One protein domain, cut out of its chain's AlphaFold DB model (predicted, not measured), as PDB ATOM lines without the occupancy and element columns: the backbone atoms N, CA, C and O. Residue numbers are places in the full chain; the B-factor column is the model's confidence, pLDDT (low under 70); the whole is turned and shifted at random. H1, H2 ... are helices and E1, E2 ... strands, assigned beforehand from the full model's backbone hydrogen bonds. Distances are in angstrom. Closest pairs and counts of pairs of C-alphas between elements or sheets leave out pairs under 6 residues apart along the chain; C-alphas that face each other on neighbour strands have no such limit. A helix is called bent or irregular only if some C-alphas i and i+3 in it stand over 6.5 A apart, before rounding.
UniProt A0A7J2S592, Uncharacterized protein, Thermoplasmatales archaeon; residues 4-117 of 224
ATOM      1  N   GLU A   4      16.027 -55.053 -28.120       88.75
ATOM      2  CA  GLU A   4      16.603 -56.229 -28.787       88.75
ATOM      3  C   GLU A   4      15.558 -57.063 -29.546       88.75
ATOM      4  O   GLU A   4      15.815 -57.488 -30.666       88.75
ATOM      5  N   ASP A   5      14.356 -57.245 -28.980       87.31
ATOM      6  CA  ASP A   5      13.285 -57.987 -29.659       87.31
ATOM      7  C   ASP A   5      12.819 -57.236 -30.924       87.31
ATOM      8  O   ASP A   5      12.594 -57.848 -31.965       87.31
ATOM      9  N   HIS A   6      12.708 -55.900 -30.846       91.50
ATOM     10  CA  HIS A   6      12.379 -55.064 -32.007       91.50
ATOM     11  C   HIS A   6      13.496 -55.061 -33.045       91.50
ATOM     12  O   HIS A   6      13.214 -55.097 -34.240       91.50
ATOM     13  N   LEU A   7      14.753 -55.013 -32.606       95.19
ATOM     14  CA  LEU A   7      15.909 -54.979 -33.489       95.19
ATOM     15  C   LEU A   7      15.997 -56.257 -34.325       95.19
ATOM     16  O   LEU A   7      16.230 -56.169 -35.527       95.19
ATOM     17  N   ASP A   8      15.770 -57.425 -33.721       94.19
ATOM     18  CA  ASP A   8      15.779 -58.710 -34.429       94.19
ATOM     19  C   ASP A   8      14.711 -58.761 -35.536       94.19
ATOM     20  O   ASP A   8      15.000 -59.149 -36.678       94.19
ATOM     21  N   ASP A   9      13.484 -58.338 -35.220       94.31
ATOM     22  CA  ASP A   9      12.389 -58.274 -36.190       94.31
ATOM     23  C   ASP A   9      12.674 -57.227 -37.281       94.31
ATOM     24  O   ASP A   9      12.568 -57.528 -38.475       94.31
ATOM     25  N   PHE A  10      13.145 -56.037 -36.896       95.31
ATOM     26  CA  PHE A  10      13.500 -54.959 -37.817       95.31
ATOM     27  C   PHE A  10      14.604 -55.383 -38.790       95.31
ATOM     28  O   PHE A  10      14.447 -55.250 -40.002       95.31
ATOM     29  N   VAL A  11      15.701 -55.961 -38.293       95.88
ATOM     30  CA  VAL A  11      16.819 -56.461 -39.110       95.88
ATOM     31  C   VAL A  11      16.328 -57.473 -40.139       95.88
ATOM     32  O   VAL A  11      16.708 -57.405 -41.310       95.88
ATOM     33  N   LYS A  12      15.459 -58.400 -39.732       93.88
ATOM     34  CA  LYS A  12      14.910 -59.433 -40.614       93.88
ATOM     35  C   LYS A  12      14.033 -58.855 -41.725       93.88
ATOM     36  O   LYS A  12      14.031 -59.389 -42.836       93.88
ATOM     37  N   GLU A  13      13.273 -57.804 -41.444       92.81
ATOM     38  CA  GLU A  13      12.389 -57.170 -42.424       92.81
ATOM     39  C   GLU A  13      13.122 -56.205 -43.358       92.81
ATOM     40  O   GLU A  13      12.845 -56.192 -44.567       92.81
ATOM     41  N   PHE A  14      14.054 -55.439 -42.790       94.31
ATOM     42  CA  PHE A  14      14.792 -54.361 -43.433       94.31
ATOM     43  C   PHE A  14      15.910 -54.879 -44.345       94.31
ATOM     44  O   PHE A  14      16.117 -54.357 -45.443       94.31
ATOM     45  N   LYS A  15      16.596 -55.957 -43.944       94.50
ATOM     46  CA  LYS A  15      17.647 -56.593 -44.746       94.50
ATOM     47  C   LYS A  15      17.125 -57.043 -46.112       94.50
ATOM     48  O   LYS A  15      16.183 -57.829 -46.215       94.50
ATOM     49  N   GLY A  16      17.768 -56.563 -47.173       91.44
ATOM     50  CA  GLY A  16      17.433 -56.889 -48.556       91.44
ATOM     51  C   GLY A  16      16.046 -56.410 -48.989       91.44
ATOM     52  O   GLY A  16      15.524 -56.914 -49.984       91.44
ATOM     53  N   ASN A  17      15.419 -55.475 -48.263       91.88
ATOM     54  CA  ASN A  17      14.052 -55.031 -48.555       91.88
ATOM     55  C   ASN A  17      13.894 -54.487 -49.985       91.88
ATOM     56  O   ASN A  17      12.894 -54.789 -50.627       91.88
ATOM     57  N   TRP A  18      14.923 -53.835 -50.531       87.44
ATOM     58  CA  TRP A  18      15.002 -53.327 -51.905       87.44
ATOM     59  C   TRP A  18      14.767 -54.387 -52.998       87.44
ATOM     60  O   TRP A  18      14.477 -54.042 -54.142       87.44
ATOM     61  N   GLN A  19      14.899 -55.680 -52.677       86.88
ATOM     62  CA  GLN A  19      14.620 -56.788 -53.599       86.88
ATOM     63  C   GLN A  19      13.123 -57.111 -53.699       86.88
ATOM     64  O   GLN A  19      12.690 -57.793 -54.633       86.88
ATOM     65  N   LYS A  20      12.326 -56.662 -52.726       81.12
ATOM     66  CA  LYS A  20      10.876 -56.847 -52.694       81.12
ATOM     67  C   LYS A  20      10.236 -55.822 -53.630       81.12
ATOM     68  O   LYS A  20      10.668 -54.680 -53.703       81.12
ATOM     69  N   PHE A  21       9.158 -56.218 -54.305       61.69
ATOM     70  CA  PHE A  21       8.415 -55.335 -55.220       61.69
ATOM     71  C   PHE A  21       7.864 -54.071 -54.532       61.69
ATOM     72  O   PHE A  21       7.604 -53.069 -55.186       61.69
ATOM     73  N   GLU A  22       7.687 -54.135 -53.214       62.38
ATOM     74  CA  GLU A  22       7.184 -53.046 -52.373       62.38
ATOM     75  C   GLU A  22       8.240 -51.969 -52.085       62.38
ATOM     76  O   GLU A  22       7.903 -50.903 -51.583       62.38
ATOM     77  N   SER A  23       9.511 -52.222 -52.401       60.03
ATOM     78  CA  SER A  23      10.587 -51.242 -52.282       60.03
ATOM     79  C   SER A  23      10.965 -50.692 -53.655       60.03
ATOM     80  O   SER A  23      10.979 -51.413 -54.656       60.03
ATOM     81  N   PHE A  24      11.278 -49.395 -53.714       63.50
ATOM     82  CA  PHE A  24      11.814 -48.785 -54.926       63.50
ATOM     83  C   PHE A  24      13.088 -49.518 -55.357       63.50
ATOM     84  O   PHE A  24      13.872 -49.989 -54.532       63.50
ATOM     85  N   GLY A  25      13.286 -49.633 -56.672       64.62
ATOM     86  CA  GLY A  25      14.458 -50.297 -57.221       64.62
ATOM     87  C   GLY A  25      15.728 -49.542 -56.846       64.62
ATOM     88  O   GLY A  25      16.105 -48.594 -57.531       64.62
ATOM     89  N   TRP A  26      16.410 -49.989 -55.794       77.88
ATOM     90  CA  TRP A  26      17.741 -49.506 -55.456       77.88
ATOM     91  C   TRP A  26      18.685 -49.849 -56.608       77.88
ATOM     92  O   TRP A  26      18.608 -50.944 -57.168       77.88
ATOM     93  N   SER A  27      19.534 -48.913 -57.028       72.38
ATOM     94  CA  SER A  27      20.452 -49.113 -58.163       72.38
ATOM     95  C   SER A  27      21.925 -49.022 -57.771       72.38
ATOM     96  O   SER A  27      22.768 -49.493 -58.534       72.38
ATOM     97  N   HIS A  28      22.227 -48.539 -56.561       71.62
ATOM     98  CA  HIS A  28      23.583 -48.440 -56.016       71.62
ATOM     99  C   HIS A  28      24.271 -49.812 -55.923       71.62
ATOM    100  O   HIS A  28      25.464 -49.924 -56.189       71.62
ATOM    101  N   TRP A  29      23.521 -50.901 -55.706       68.62
ATOM    102  CA  TRP A  29      24.082 -52.259 -55.774       68.62
ATOM    103  C   TRP A  29      24.725 -52.592 -57.132       68.62
ATOM    104  O   TRP A  29      25.640 -53.410 -57.210       68.62
ATOM    105  N   ARG A  30      24.299 -51.940 -58.222       67.62
ATOM    106  CA  ARG A  30      24.905 -52.106 -59.557       67.62
ATOM    107  C   ARG A  30      26.233 -51.364 -59.704       67.62
ATOM    108  O   ARG A  30      26.915 -51.562 -60.707       67.62
ATOM    109  N   MET A  31      26.589 -50.523 -58.736       73.62
ATOM    110  CA  MET A  31      27.818 -49.729 -58.715       73.62
ATOM    111  C   MET A  31      28.969 -50.426 -57.974       73.62
ATOM    112  O   MET A  31      30.029 -49.830 -57.817       73.62
ATOM    113  N   GLY A  32      28.796 -51.699 -57.596       75.44
ATOM    114  CA  GLY A  32      29.865 -52.524 -57.025       75.44
ATOM    115  C   GLY A  32      29.876 -52.584 -55.500       75.44
ATOM    116  O   GLY A  32      30.938 -52.806 -54.929       75.44
ATOM    117  N   ILE A  33      28.722 -52.393 -54.853       84.69
ATOM    118  CA  ILE A  33      28.598 -52.614 -53.411       84.69
ATOM    119  C   ILE A  33      28.762 -54.106 -53.096       84.69
ATOM    120  O   ILE A  33      28.247 -54.966 -53.818       84.69
ATOM    121  N   GLU A  34      29.493 -54.409 -52.030       85.38
ATOM    122  CA  GLU A  34      29.698 -55.780 -51.573       85.38
ATOM    123  C   GLU A  34      28.491 -56.261 -50.758       85.38
ATOM    124  O   GLU A  34      27.923 -55.507 -49.963       85.38
ATOM    125  N   ASP A  35      28.103 -57.516 -50.994       89.25
ATOM    126  CA  ASP A  35      26.975 -58.214 -50.367       89.25
ATOM    127  C   ASP A  35      25.680 -57.383 -50.295       89.25
ATOM    128  O   ASP A  35      25.179 -57.089 -49.207       89.25
ATOM    129  N   PRO A  36      25.100 -56.963 -51.434       89.62
ATOM    130  CA  PRO A  36      23.945 -56.062 -51.460       89.62
ATOM    131  C   PRO A  36      22.694 -56.621 -50.754       89.62
ATOM    132  O   PRO A  36      21.804 -55.863 -50.371       89.62
ATOM    133  N   GLU A  37      22.591 -57.935 -50.552       90.62
ATOM    134  CA  GLU A  37      21.561 -58.577 -49.728       90.62
ATOM    135  C   GLU A  37      21.688 -58.275 -48.230       90.62
ATOM    136  O   GLU A  37      20.726 -58.459 -47.487       90.62
ATOM    137  N   ASN A  38      22.854 -57.811 -47.782       94.38
ATOM    138  CA  ASN A  38      23.117 -57.374 -46.415       94.38
ATOM    139  C   ASN A  38      22.794 -55.893 -46.198       94.38
ATOM    140  O   ASN A  38      23.055 -55.385 -45.115       94.38
ATOM    141  N   TRP A  39      22.199 -55.218 -47.180       94.62
ATOM    142  CA  TRP A  39      21.784 -53.820 -47.098       94.62
ATOM    143  C   TRP A  39      20.263 -53.688 -47.115       94.62
ATOM    144  O   TRP A  39      19.567 -54.502 -47.725       94.62
ATOM    145  N   GLY A  40      19.747 -52.651 -46.468       94.06
ATOM    146  CA  GLY A  40      18.355 -52.215 -46.567       94.06
ATOM    147  C   GLY A  40      18.278 -50.763 -47.030       94.06
ATOM    148  O   GLY A  40      19.270 -50.043 -46.970       94.06
ATOM    149  N   ILE A  41      17.113 -50.333 -47.506       93.38
ATOM    150  CA  ILE A  41      16.857 -48.954 -47.939       93.38
ATOM    151  C   ILE A  41      15.595 -48.400 -47.279       93.38
ATOM    152  O   ILE A  41      14.605 -49.114 -47.120       93.38
ATOM    153  N   PHE A  42      15.604 -47.124 -46.914       94.00
ATOM    154  CA  PHE A  42      14.403 -46.387 -46.523       94.00
ATOM    155  C   PHE A  42      14.442 -44.970 -47.078       94.00
ATOM    156  O   PHE A  42      15.499 -44.461 -47.440       94.00
ATOM    157  N   TYR A  43      13.274 -44.338 -47.102       94.00
ATOM    158  CA  TYR A  43      13.107 -42.953 -47.512       94.00
ATOM    159  C   TYR A  43      12.588 -42.121 -46.346       94.00
ATOM    160  O   TYR A  43      11.873 -42.640 -45.480       94.00
ATOM    161  N   THR A  44      13.000 -40.860 -46.307       96.31
ATOM    162  CA  THR A  44      12.635 -39.909 -45.252       96.31
ATOM    163  C   THR A  44      11.610 -38.913 -45.760       96.31
ATOM    164  O   THR A  44      10.598 -38.710 -45.104       96.31
ATOM    165  N   HIS A  45      11.834 -38.351 -46.945       95.75
ATOM    166  CA  HIS A  45      10.987 -37.305 -47.498       95.75
ATOM    167  C   HIS A  45      11.064 -37.266 -49.028       95.75
ATOM    168  O   HIS A  45      11.887 -37.930 -49.669       95.75
ATOM    169  N   ASN A  46      10.146 -36.520 -49.629       94.81
ATOM    170  CA  ASN A  46      10.066 -36.302 -51.067       94.81
ATOM    171  C   ASN A  46       9.632 -34.856 -51.357       94.81
ATOM    172  O   ASN A  46       9.399 -34.082 -50.433       94.81
ATOM    173  N   ARG A  47       9.480 -34.490 -52.635       93.50
ATOM    174  CA  ARG A  47       9.044 -33.135 -53.038       93.50
ATOM    175  C   ARG A  47       7.772 -32.653 -52.339       93.50
ATOM    176  O   ARG A  47       7.645 -31.460 -52.102       93.50
ATOM    177  N   ASP A  48       6.826 -33.558 -52.106       92.69
ATOM    178  CA  ASP A  48       5.492 -33.249 -51.592       92.69
ATOM    179  C   ASP A  48       5.403 -33.444 -50.062       92.69
ATOM    180  O   ASP A  48       4.306 -33.430 -49.511       92.69
ATOM    181  N   SER A  49       6.534 -33.669 -49.381       95.00
ATOM    182  CA  SER A  49       6.591 -33.783 -47.921       95.00
ATOM    183  C   SER A  49       6.305 -32.444 -47.240       95.00
ATOM    184  O   SER A  49       6.801 -31.403 -47.672       95.00
ATOM    185  N   GLY A  50       5.513 -32.488 -46.167       96.19
ATOM    186  CA  GLY A  50       5.212 -31.331 -45.327       96.19
ATOM    187  C   GLY A  50       6.268 -31.072 -44.252       96.19
ATOM    188  O   GLY A  50       7.315 -31.726 -44.202       96.19
ATOM    189  N   ILE A  51       6.005 -30.080 -43.405       97.50
ATOM    190  CA  ILE A  51       6.928 -29.612 -42.367       97.50
ATOM    191  C   ILE A  51       7.331 -30.742 -41.413       97.50
ATOM    192  O   ILE A  51       8.513 -30.844 -41.072       97.50
ATOM    193  N   LEU A  52       6.402 -31.620 -41.029       97.12
ATOM    194  CA  LEU A  52       6.678 -32.736 -40.123       97.12
ATOM    195  C   LEU A  52       7.683 -33.723 -40.720       97.12
ATOM    196  O   LEU A  52       8.666 -34.094 -40.074       97.12
ATOM    197  N   ASP A  53       7.459 -34.126 -41.969       97.38
ATOM    198  CA  ASP A  53       8.356 -35.025 -42.693       97.38
ATOM    199  C   ASP A  53       9.755 -34.408 -42.837       97.38
ATOM    200  O   ASP A  53      10.759 -35.085 -42.614       97.38
ATOM    201  N   LEU A  54       9.832 -33.115 -43.178       97.75
ATOM    202  CA  LEU A  54      11.095 -32.388 -43.339       97.75
ATOM    203  C   LEU A  54      11.847 -32.224 -42.014       97.75
ATOM    204  O   LEU A  54      13.074 -32.339 -41.984       97.75
ATOM    205  N   SER A  55      11.126 -31.984 -40.917       98.31
ATOM    206  CA  SER A  55      11.715 -31.903 -39.582       98.31
ATOM    207  C   SER A  55      12.307 -33.248 -39.165       98.31
ATOM    208  O   SER A  55      13.494 -33.343 -38.843       98.31
ATOM    209  N   ASN A  56      11.533 -34.325 -39.302       98.44
ATOM    210  CA  ASN A  56      11.998 -35.679 -39.017       98.44
ATOM    211  C   ASN A  56      13.176 -36.090 -39.916       98.44
ATOM    212  O   ASN A  56      14.131 -36.703 -39.437       98.44
ATOM    213  N   ALA A  57      13.145 -35.733 -41.204       98.19
ATOM    214  CA  ALA A  57      14.246 -35.982 -42.130       98.19
ATOM    215  C   ALA A  57      15.548 -35.317 -41.664       98.19
ATOM    216  O   ALA A  57      16.592 -35.958 -41.717       98.19
ATOM    217  N   SER A  58      15.488 -34.099 -41.116       98.31
ATOM    218  CA  SER A  58      16.679 -33.408 -40.603       98.31
ATOM    219  C   SER A  58      17.347 -34.135 -39.427       98.31
ATOM    220  O   SER A  58      18.576 -34.146 -39.315       98.31
ATOM    221  N   VAL A  59      16.557 -34.817 -38.587       98.56
ATOM    222  CA  VAL A  59      17.083 -35.675 -37.516       98.56
ATOM    223  C   VAL A  59      17.765 -36.907 -38.105       98.56
ATOM    224  O   VAL A  59      18.870 -37.244 -37.682       98.56
ATOM    225  N   PHE A  60      17.159 -37.549 -39.110       98.38
ATOM    226  CA  PHE A  60      17.817 -38.642 -39.831       98.38
ATOM    227  C   PHE A  60      19.127 -38.184 -40.469       98.38
ATOM    228  O   PHE A  60      20.122 -38.881 -40.324       98.38
ATOM    229  N   ASP A  61      19.161 -37.024 -41.120       98.12
ATOM    230  CA  ASP A  61      20.373 -36.527 -41.775       98.12
ATOM    231  C   ASP A  61      21.522 -36.354 -40.782       98.12
ATOM    232  O   ASP A  61      22.631 -36.838 -41.012       98.12
ATOM    233  N   LYS A  62      21.233 -35.752 -39.627       98.31
ATOM    234  CA  LYS A  62      22.207 -35.567 -38.550       98.31
ATOM    235  C   LYS A  62      22.680 -36.889 -37.942       98.31
ATOM    236  O   LYS A  62      23.869 -37.064 -37.694       98.31
ATOM    237  N   GLU A  63      21.764 -37.808 -37.649       98.50
ATOM    238  CA  GLU A  63      22.101 -39.076 -36.990       98.50
ATOM    239  C   GLU A  63      22.750 -40.084 -37.952       98.50
ATOM    240  O   GLU A  63      23.497 -40.958 -37.507       98.50
ATOM    241  N   MET A  64      22.492 -39.968 -39.258       98.25
ATOM    242  CA  MET A  64      23.054 -40.848 -40.284       98.25
ATOM    243  C   MET A  64      24.406 -40.373 -40.825       98.25
ATOM    244  O   MET A  64      25.156 -41.203 -41.337       98.25
ATOM    245  N   GLU A  65      24.749 -39.087 -40.685       98.19
ATOM    246  CA  GLU A  65      26.014 -38.503 -41.159       98.19
ATOM    247  C   GLU A  65      27.259 -39.333 -40.770       98.19
ATOM    248  O   GLU A  65      28.019 -39.689 -41.676       98.19
ATOM    249  N   PRO A  66      27.452 -39.773 -39.506       98.25
ATOM    250  CA  PRO A  66      28.624 -40.575 -39.137       98.25
ATOM    251  C   PRO A  66      28.720 -41.914 -39.886       98.25
ATOM    252  O   PRO A  66      29.817 -42.373 -40.202       98.25
ATOM    253  N   PHE A  67      27.577 -42.532 -40.197       97.75
ATOM    254  CA  PHE A  67      27.514 -43.810 -40.912       97.75
ATOM    255  C   PHE A  67      27.695 -43.638 -42.425       97.75
ATOM    256  O   PHE A  67      28.113 -44.555 -43.132       97.75
ATOM    257  N   VAL A  68      27.391 -42.452 -42.955       96.69
ATOM    258  CA  VAL A  68      27.750 -42.108 -44.335       96.69
ATOM    259  C   VAL A  68      29.262 -41.929 -44.457       96.69
ATOM    260  O   VAL A  68      29.862 -42.413 -45.418       96.69
ATOM    261  N   GLU A  69      29.899 -41.287 -43.475       95.56
ATOM    262  CA  GLU A  69      31.354 -41.104 -43.444       95.56
ATOM    263  C   GLU A  69      32.126 -42.423 -43.285       95.56
ATOM    264  O   GLU A  69      33.182 -42.593 -43.899       95.56
ATOM    265  N   ASP A  70      31.609 -43.366 -42.489       93.69
ATOM    266  CA  ASP A  70      32.236 -44.677 -42.275       93.69
ATOM    267  C   ASP A  70      31.910 -45.720 -43.366       93.69
ATOM    268  O   ASP A  70      32.530 -46.786 -43.414       93.69
ATOM    269  N   GLY A  71      30.987 -45.397 -44.278       93.25
ATOM    270  CA  GLY A  71      30.590 -46.244 -45.402       93.25
ATOM    271  C   GLY A  71      29.616 -47.370 -45.049       93.25
ATOM    272  O   GLY A  71      29.393 -48.255 -45.877       93.25
ATOM    273  N   THR A  72      29.028 -47.370 -43.851       95.88
ATOM    274  CA  THR A  72      27.944 -48.290 -43.464       95.88
ATOM    275  C   THR A  72      26.553 -47.760 -43.812       95.88
ATOM    276  O   THR A  72      25.571 -48.496 -43.700       95.88
ATOM    277  N   ALA A  73      26.462 -46.530 -44.316       96.12
ATOM    278  CA  ALA A  73      25.287 -45.960 -44.953       96.12
ATOM    279  C   ALA A  73      25.657 -45.163 -46.216       96.12
ATOM    280  O   ALA A  73      26.786 -44.707 -46.393       96.12
ATOM    281  N   HIS A  74      24.681 -44.959 -47.095       94.81
ATOM    282  CA  HIS A  74      24.777 -44.038 -48.220       94.81
ATOM    283  C   HIS A  74      23.503 -43.211 -48.313       94.81
ATOM    284  O   HIS A  74      22.406 -43.768 -48.272       94.81
ATOM    285  N   SER A  75      23.647 -41.899 -48.491       94.44
ATOM    286  CA  SER A  75      22.529 -41.046 -48.890       94.44
ATOM    287  C   SER A  75      22.050 -41.459 -50.281       94.44
ATOM    288  O   SER A  75      22.841 -41.613 -51.216       94.44
ATOM    289  N   GLU A  76      20.746 -41.640 -50.420       92.69
ATOM    290  CA  GLU A  76      20.087 -42.037 -51.655       92.69
ATOM    291  C   GLU A  76      19.172 -40.910 -52.113       92.69
ATOM    292  O   GLU A  76      18.367 -40.403 -51.338       92.69
ATOM    293  N   SER A  77      19.273 -40.555 -53.393       91.06
ATOM    294  CA  SER A  77      18.355 -39.623 -54.042       91.06
ATOM    295  C   SER A  77      17.920 -40.197 -55.379       91.06
ATOM    296  O   SER A  77      18.740 -40.660 -56.189       91.06
ATOM    297  N   HIS A  78      16.613 -40.230 -55.614       88.06
ATOM    298  CA  HIS A  78      16.043 -40.833 -56.811       88.06
ATOM    299  C   HIS A  78      15.010 -39.921 -57.454       88.06
ATOM    300  O   HIS A  78      14.083 -39.453 -56.803       88.06
ATOM    301  N   ASN A  79      15.108 -39.750 -58.774       86.50
ATOM    302  CA  ASN A  79      14.052 -39.103 -59.545       86.50
ATOM    303  C   ASN A  79      12.850 -40.041 -59.680       86.50
ATOM    304  O   ASN A  79      12.994 -41.207 -60.061       86.50
ATOM    305  N   HIS A  80      11.655 -39.512 -59.445       77.62
ATOM    306  CA  HIS A  80      10.412 -40.260 -59.508       77.62
ATOM    307  C   HIS A  80       9.343 -39.497 -60.296       77.62
ATOM    308  O   HIS A  80       9.153 -38.298 -60.141       77.62
ATOM    309  N   TRP A  81       8.608 -40.198 -61.158       77.38
ATOM    310  CA  TRP A  81       7.630 -39.562 -62.047       77.38
ATOM    311  C   TRP A  81       6.402 -39.000 -61.304       77.38
ATOM    312  O   TRP A  81       5.787 -38.060 -61.797       77.38
ATOM    313  N   GLY A  82       6.048 -39.562 -60.141       75.06
ATOM    314  CA  GLY A  82       4.879 -39.140 -59.356       75.06
ATOM    315  C   GLY A  82       5.149 -37.949 -58.430       75.06
ATOM    316  O   GLY A  82       4.375 -36.997 -58.407       75.06
ATOM    317  N   CYS A  83       6.278 -37.975 -57.723       78.25
ATOM    318  CA  CYS A  83       6.647 -36.981 -56.707       78.25
ATOM    319  C   CYS A  83       7.901 -36.176 -57.089       78.25
ATOM    320  O   CYS A  83       8.448 -35.456 -56.275       78.25
ATOM    321  N   GLY A  84       8.396 -36.265 -58.325       87.81
ATOM    322  CA  GLY A  84       9.607 -35.562 -58.767       87.81
ATOM    323  C   GLY A  84      10.893 -36.220 -58.267       87.81
ATOM    324  O   GLY A  84      11.674 -36.715 -59.079       87.81
ATOM    325  N   TRP A  85      11.086 -36.270 -56.952       91.38
ATOM    326  CA  TRP A  85      12.238 -36.880 -56.293       91.38
ATOM    327  C   TRP A  85      11.851 -37.493 -54.944       91.38
ATOM    328  O   TRP A  85      10.806 -37.158 -54.391       91.38
ATOM    329  N   ILE A  86      12.677 -38.409 -54.447       92.25
ATOM    330  CA  ILE A  86      12.576 -39.001 -53.112       92.25
ATOM    331  C   ILE A  86      13.981 -39.234 -52.559       92.25
ATOM    332  O   ILE A  86      14.840 -39.757 -53.280       92.25
ATOM    333  N   ASP A  87      14.174 -38.872 -51.294       94.50
ATOM    334  CA  ASP A  87      15.461 -38.935 -50.607       94.50
ATOM    335  C   ASP A  87      15.396 -39.857 -49.385       94.50
ATOM    336  O   ASP A  87      14.337 -40.110 -48.793       94.50
ATOM    337  N   GLY A  88      16.543 -40.430 -49.039       95.19
ATOM    338  CA  GLY A  88      16.648 -41.428 -47.990       95.19
ATOM    339  C   GLY A  88      18.049 -41.989 -47.842       95.19
ATOM    340  O   GLY A  88      19.035 -41.352 -48.206       95.19
ATOM    341  N   TYR A  89      18.126 -43.210 -47.322       96.00
ATOM    342  CA  TYR A  89      19.390 -43.878 -47.045       96.00
ATOM    343  C   TYR A  89      19.325 -45.358 -47.392       96.00
ATOM    344  O   TYR A  89      18.337 -46.041 -47.102       96.00
ATOM    345  N   SER A  90      20.419 -45.871 -47.945       95.31
ATOM    346  CA  SER A  90      20.735 -47.294 -47.898       95.31
ATOM    347  C   SER A  90      21.708 -47.554 -46.751       95.31
ATOM    348  O   SER A  90      22.600 -46.752 -46.489       95.31
ATOM    349  N   VAL A  91      21.506 -48.643 -46.014       96.44
ATOM    350  CA  VAL A  91      22.237 -48.936 -44.776       96.44
ATOM    351  C   VAL A  91      22.651 -50.398 -44.748       96.44
ATOM    352  O   VAL A  91      21.830 -51.293 -44.979       96.44
ATOM    353  N   ARG A  92      23.926 -50.648 -44.446       96.38
ATOM    354  CA  ARG A  92      24.468 -51.986 -44.226       96.38
ATOM    355  C   ARG A  92      23.879 -52.531 -42.936       96.38
ATOM    356  O   ARG A  92      24.096 -51.968 -41.873       96.38
ATOM    357  N   VAL A  93      23.148 -53.633 -43.026       97.25
ATOM    358  CA  VAL A  93      22.447 -54.271 -41.903       97.25
ATOM    359  C   VAL A  93      23.364 -55.203 -41.126       97.25
ATOM    360  O   VAL A  93      23.337 -55.207 -39.898       97.25
ATOM    361  N   VAL A  94      24.183 -55.983 -41.836       95.81
ATOM    362  CA  VAL A  94      25.195 -56.849 -41.221       95.81
ATOM    363  C   VAL A  94      26.572 -56.641 -41.844       95.81
ATOM    364  O   VAL A  94      26.694 -56.355 -43.042       95.81
ATOM    365  N   ASP A  95      27.606 -56.765 -41.021       93.62
ATOM    366  CA  ASP A  95      29.002 -56.753 -41.457       93.62
ATOM    367  C   ASP A  95      29.421 -58.091 -42.108       93.62
ATOM    368  O   ASP A  95      28.620 -59.019 -42.249       93.62
ATOM    369  N   GLU A  96      30.680 -58.173 -42.541       89.88
ATOM    370  CA  GLU A  96      31.267 -59.370 -43.165       89.88
ATOM    371  C   GLU A  96      31.300 -60.589 -42.223       89.88
ATOM    372  O   GLU A  96      31.247 -61.733 -42.680       89.88
ATOM    373  N   ASP A  97      31.343 -60.351 -40.910       92.06
ATOM    374  CA  ASP A  97      31.330 -61.380 -39.868       92.06
ATOM    375  C   ASP A  97      29.896 -61.808 -39.484       92.06
ATOM    376  O   ASP A  97      29.701 -62.757 -38.720       92.06
ATOM    377  N   GLY A  98      28.878 -61.141 -40.040       91.31
ATOM    378  CA  GLY A  98      27.462 -61.400 -39.799       91.31
ATOM    379  C   GLY A  98      26.887 -60.704 -38.562       91.31
ATOM    380  O   GLY A  98      25.775 -61.048 -38.152       91.31
ATOM    381  N   ASN A  99      27.596 -59.744 -37.967       95.75
ATOM    382  CA  ASN A  99      27.097 -58.964 -36.834       95.75
ATOM    383  C   ASN A  99      26.206 -57.815 -37.308       95.75
ATOM    384  O   ASN A  99      26.464 -57.195 -38.339       95.75
ATOM    385  N   VAL A 100      25.179 -57.493 -36.518       97.31
ATOM    386  CA  VAL A 100      24.312 -56.328 -36.751       97.31
ATOM    387  C   VAL A 100      25.109 -55.038 -36.552       97.31
ATOM    388  O   VAL A 100      25.701 -54.829 -35.486       97.31
ATOM    389  N   THR A 101      25.105 -54.172 -37.565       97.94
ATOM    390  CA  THR A 101      25.853 -52.905 -37.558       97.94
ATOM    391  C   THR A 101      25.217 -51.866 -36.636       97.94
ATOM    392  O   THR A 101      24.037 -51.944 -36.291       97.94
ATOM    393  N   ASP A 102      25.983 -50.847 -36.250       98.19
ATOM    394  CA  ASP A 102      25.445 -49.738 -35.453       98.19
ATOM    395  C   ASP A 102      24.551 -48.799 -36.280       98.19
ATOM    396  O   ASP A 102      23.590 -48.246 -35.748       98.19
ATOM    397  N   ALA A 103      24.781 -48.706 -37.595       97.94
ATOM    398  CA  ALA A 103      23.949 -47.912 -38.493       97.94
ATOM    399  C   ALA A 103      22.492 -48.404 -38.516       97.94
ATOM    400  O   ALA A 103      21.563 -47.613 -38.355       97.94
ATOM    401  N   VAL A 104      22.255 -49.718 -38.642       97.94
ATOM    402  CA  VAL A 104      20.878 -50.245 -38.639       97.94
ATOM    403  C   VAL A 104      20.229 -50.169 -37.255       97.94
ATOM    404  O   VAL A 104      19.019 -49.962 -37.168       97.94
ATOM    405  N   LYS A 105      21.018 -50.259 -36.173       98.25
ATOM    406  CA  LYS A 105      20.519 -50.014 -34.811       98.25
ATOM    407  C   LYS A 105      20.015 -48.585 -34.675       98.25
ATOM    408  O   LYS A 105      18.905 -48.400 -34.193       98.25
ATOM    409  N   LYS A 106      20.767 -47.596 -35.174       98.56
ATOM    410  CA  LYS A 106      20.335 -46.194 -35.163       98.56
ATOM    411  C   LYS A 106      19.032 -45.989 -35.936       98.56
ATOM    412  O   LYS A 106      18.123 -45.334 -35.436       98.56
ATOM    413  N   VAL A 107      18.904 -46.583 -37.124       98.12
ATOM    414  CA  VAL A 107      17.649 -46.510 -37.892       98.12
ATOM    415  C   VAL A 107      16.492 -47.135 -37.108       98.12
ATOM    416  O   VAL A 107      15.415 -46.544 -37.052       98.12
ATOM    417  N   CYS A 108      16.707 -48.296 -36.485       97.88
ATOM    418  CA  CYS A 108      15.705 -48.958 -35.651       97.88
ATOM    419  C   CYS A 108      15.282 -48.070 -34.469       97.88
ATOM    420  O   CYS A 108      14.089 -47.861 -34.277       97.88
ATOM    421  N   GLU A 109      16.235 -47.467 -33.748       97.81
ATOM    422  CA  GLU A 109      15.967 -46.515 -32.660       97.81
ATOM    423  C   GLU A 109      15.075 -45.353 -33.121       97.81
ATOM    424  O   GLU A 109      14.070 -45.058 -32.478       97.81
ATOM    425  N   LEU A 110      15.407 -44.721 -34.252       98.06
ATOM    426  CA  LEU A 110      14.646 -43.586 -34.785       98.06
ATOM    427  C   LEU A 110      13.248 -43.995 -35.266       98.06
ATOM    428  O   LEU A 110      12.281 -43.270 -35.046       98.06
ATOM    429  N   LYS A 111      13.112 -45.160 -35.906       96.75
ATOM    430  CA  LYS A 111      11.804 -45.677 -36.340       96.75
ATOM    431  C   LYS A 111      10.926 -46.056 -35.149       96.75
ATOM    432  O   LYS A 111       9.749 -45.718 -35.156       96.75
ATOM    433  N   MET A 112      11.496 -46.664 -34.111       95.56
ATOM    434  CA  MET A 112      10.783 -46.929 -32.859       95.56
ATOM    435  C   MET A 112      10.350 -45.635 -32.166       95.56
ATOM    436  O   MET A 112       9.227 -45.560 -31.675       95.56
ATOM    437  N   ALA A 113      11.207 -44.608 -32.153       96.19
ATOM    438  CA  ALA A 113      10.845 -43.301 -31.614       96.19
ATOM    439  C   ALA A 113       9.654 -42.694 -32.374       96.19
ATOM    440  O   ALA A 113       8.710 -42.249 -31.735       96.19
ATOM    441  N   LEU A 114       9.646 -42.774 -33.712       96.62
ATOM    442  CA  LEU A 114       8.519 -42.336 -34.550       96.62
ATOM    443  C   LEU A 114       7.224 -43.126 -34.314       96.62
ATOM    444  O   LEU A 114       6.132 -42.568 -34.421       96.62
ATOM    445  N   GLU A 115       7.325 -44.423 -34.018       94.69
ATOM    446  CA  GLU A 115       6.168 -45.254 -33.660       94.69
ATOM    447  C   GLU A 115       5.579 -44.875 -32.294       94.69
ATOM    448  O   GLU A 115       4.367 -44.987 -32.093       94.69
ATOM    449  N   GLU A 116       6.417 -44.425 -31.357       95.62
ATOM    450  CA  GLU A 116       5.989 -43.941 -30.042       95.62
ATOM    451  C   GLU A 116       5.432 -42.512 -30.112       95.62
ATOM    452  O   GLU A 116       4.396 -42.219 -29.504       95.62
ATOM    453  N   TYR A 117       6.093 -41.632 -30.863       96.44
ATOM    454  CA  TYR A 117       5.728 -40.231 -31.028       96.44
ATOM    455  C   TYR A 117       6.139 -39.720 -32.422       96.44
ATOM    456  O   TYR A 117       7.305 -39.827 -32.788       96.44
TER     457      TYR A 117
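This is residues 4 to 117 of the 224 residues of an uncharacterized protein of Thermoplasmatales archaeon (UniProt A0A7J2S592). A strongly twisted sheet of three strands is covered by the long, kinked helix H3, which runs slantwise over E1, E3 and E2. H4 packs side by side with part of H3, and H1 stands up from the sheet near E1 and packs on H4; the small helix H2 only grazes the sheet. The printed part has 114 residues, with four named helices and three named strands in the order H1, H2, E1, H3, E2, E3, H4. The sheet's order is E1, E3, E2, all antiparallel, and the class is mixed, helices and strands. The whole is compact, with a radius of gyration of the C-alphas of 13.7 A and spans of 40 by 34 by 28 A.

In the sheet, E1 is residues 39 to 46, 21.4 A long, E2 residues 73 to 80, 21.6 A, and E3 residues 84 to 92, 26.5 A. H3, residues 51 to 70, is 29.5 A long, from C-alpha 51 at (6.928, -29.612, -42.367). It has a kink of 42 degrees near residue 63 and is irregular, C-alphas 63 and 66 being 7.0 A apart. H1, residues 4 to 14, is 14.9 A long and begins at (16.603, -56.229, -28.787). H2, residues 28 to 31, is 5.2 A long. H4, residues 102 to 116, is 21.0 A long and ends at (5.989, -43.941, -30.042).

E3 is the inner strand, an antiparallel neighbour of E1, and across this pair N 42 and O 89 are within hydrogen-bond range at 2.9 A. E2 and E3 form a hairpin, with N 76 and O 88 at 2.8 A. E1, H3 and E2 make a split strand-helix-strand unit, two strands running the same way with E3 between them, and its crossover is right-handed. H1, H3 and H4 on one face of the sheet make two layers, one of helices and one of strands. H3's height over the sheet is 8.6 A. H3 and H4 touch at Phe 67 and Ala 103, their closest C-alphas, 5.9 A apart, with a shallow tilt of 16 degrees, opposite ways; H3 does so with residues 60 to 67 alone. H4 touches H1 with residues 104 to 108 alone, about perpendicular at 77 degrees; the closest C-alphas, those of Leu 7 and Cys 108, are 6.4 A apart. H1 and H3 are apart. Every O i to N i+4 pair is within hydrogen-bond range in H1 and H4, and 14 of 16 in H3; H2 is too short for such a pair.

The C-alphas farthest apart, those of Gly 50 and Asp 97, are 40.2 A apart. The printed part has no cut. The link from H1 to H2, residues 15 to 27, is long. The mean pLDDT of the printed part is 91.1; residues 21 to 25 and 29 to 30 are under 70.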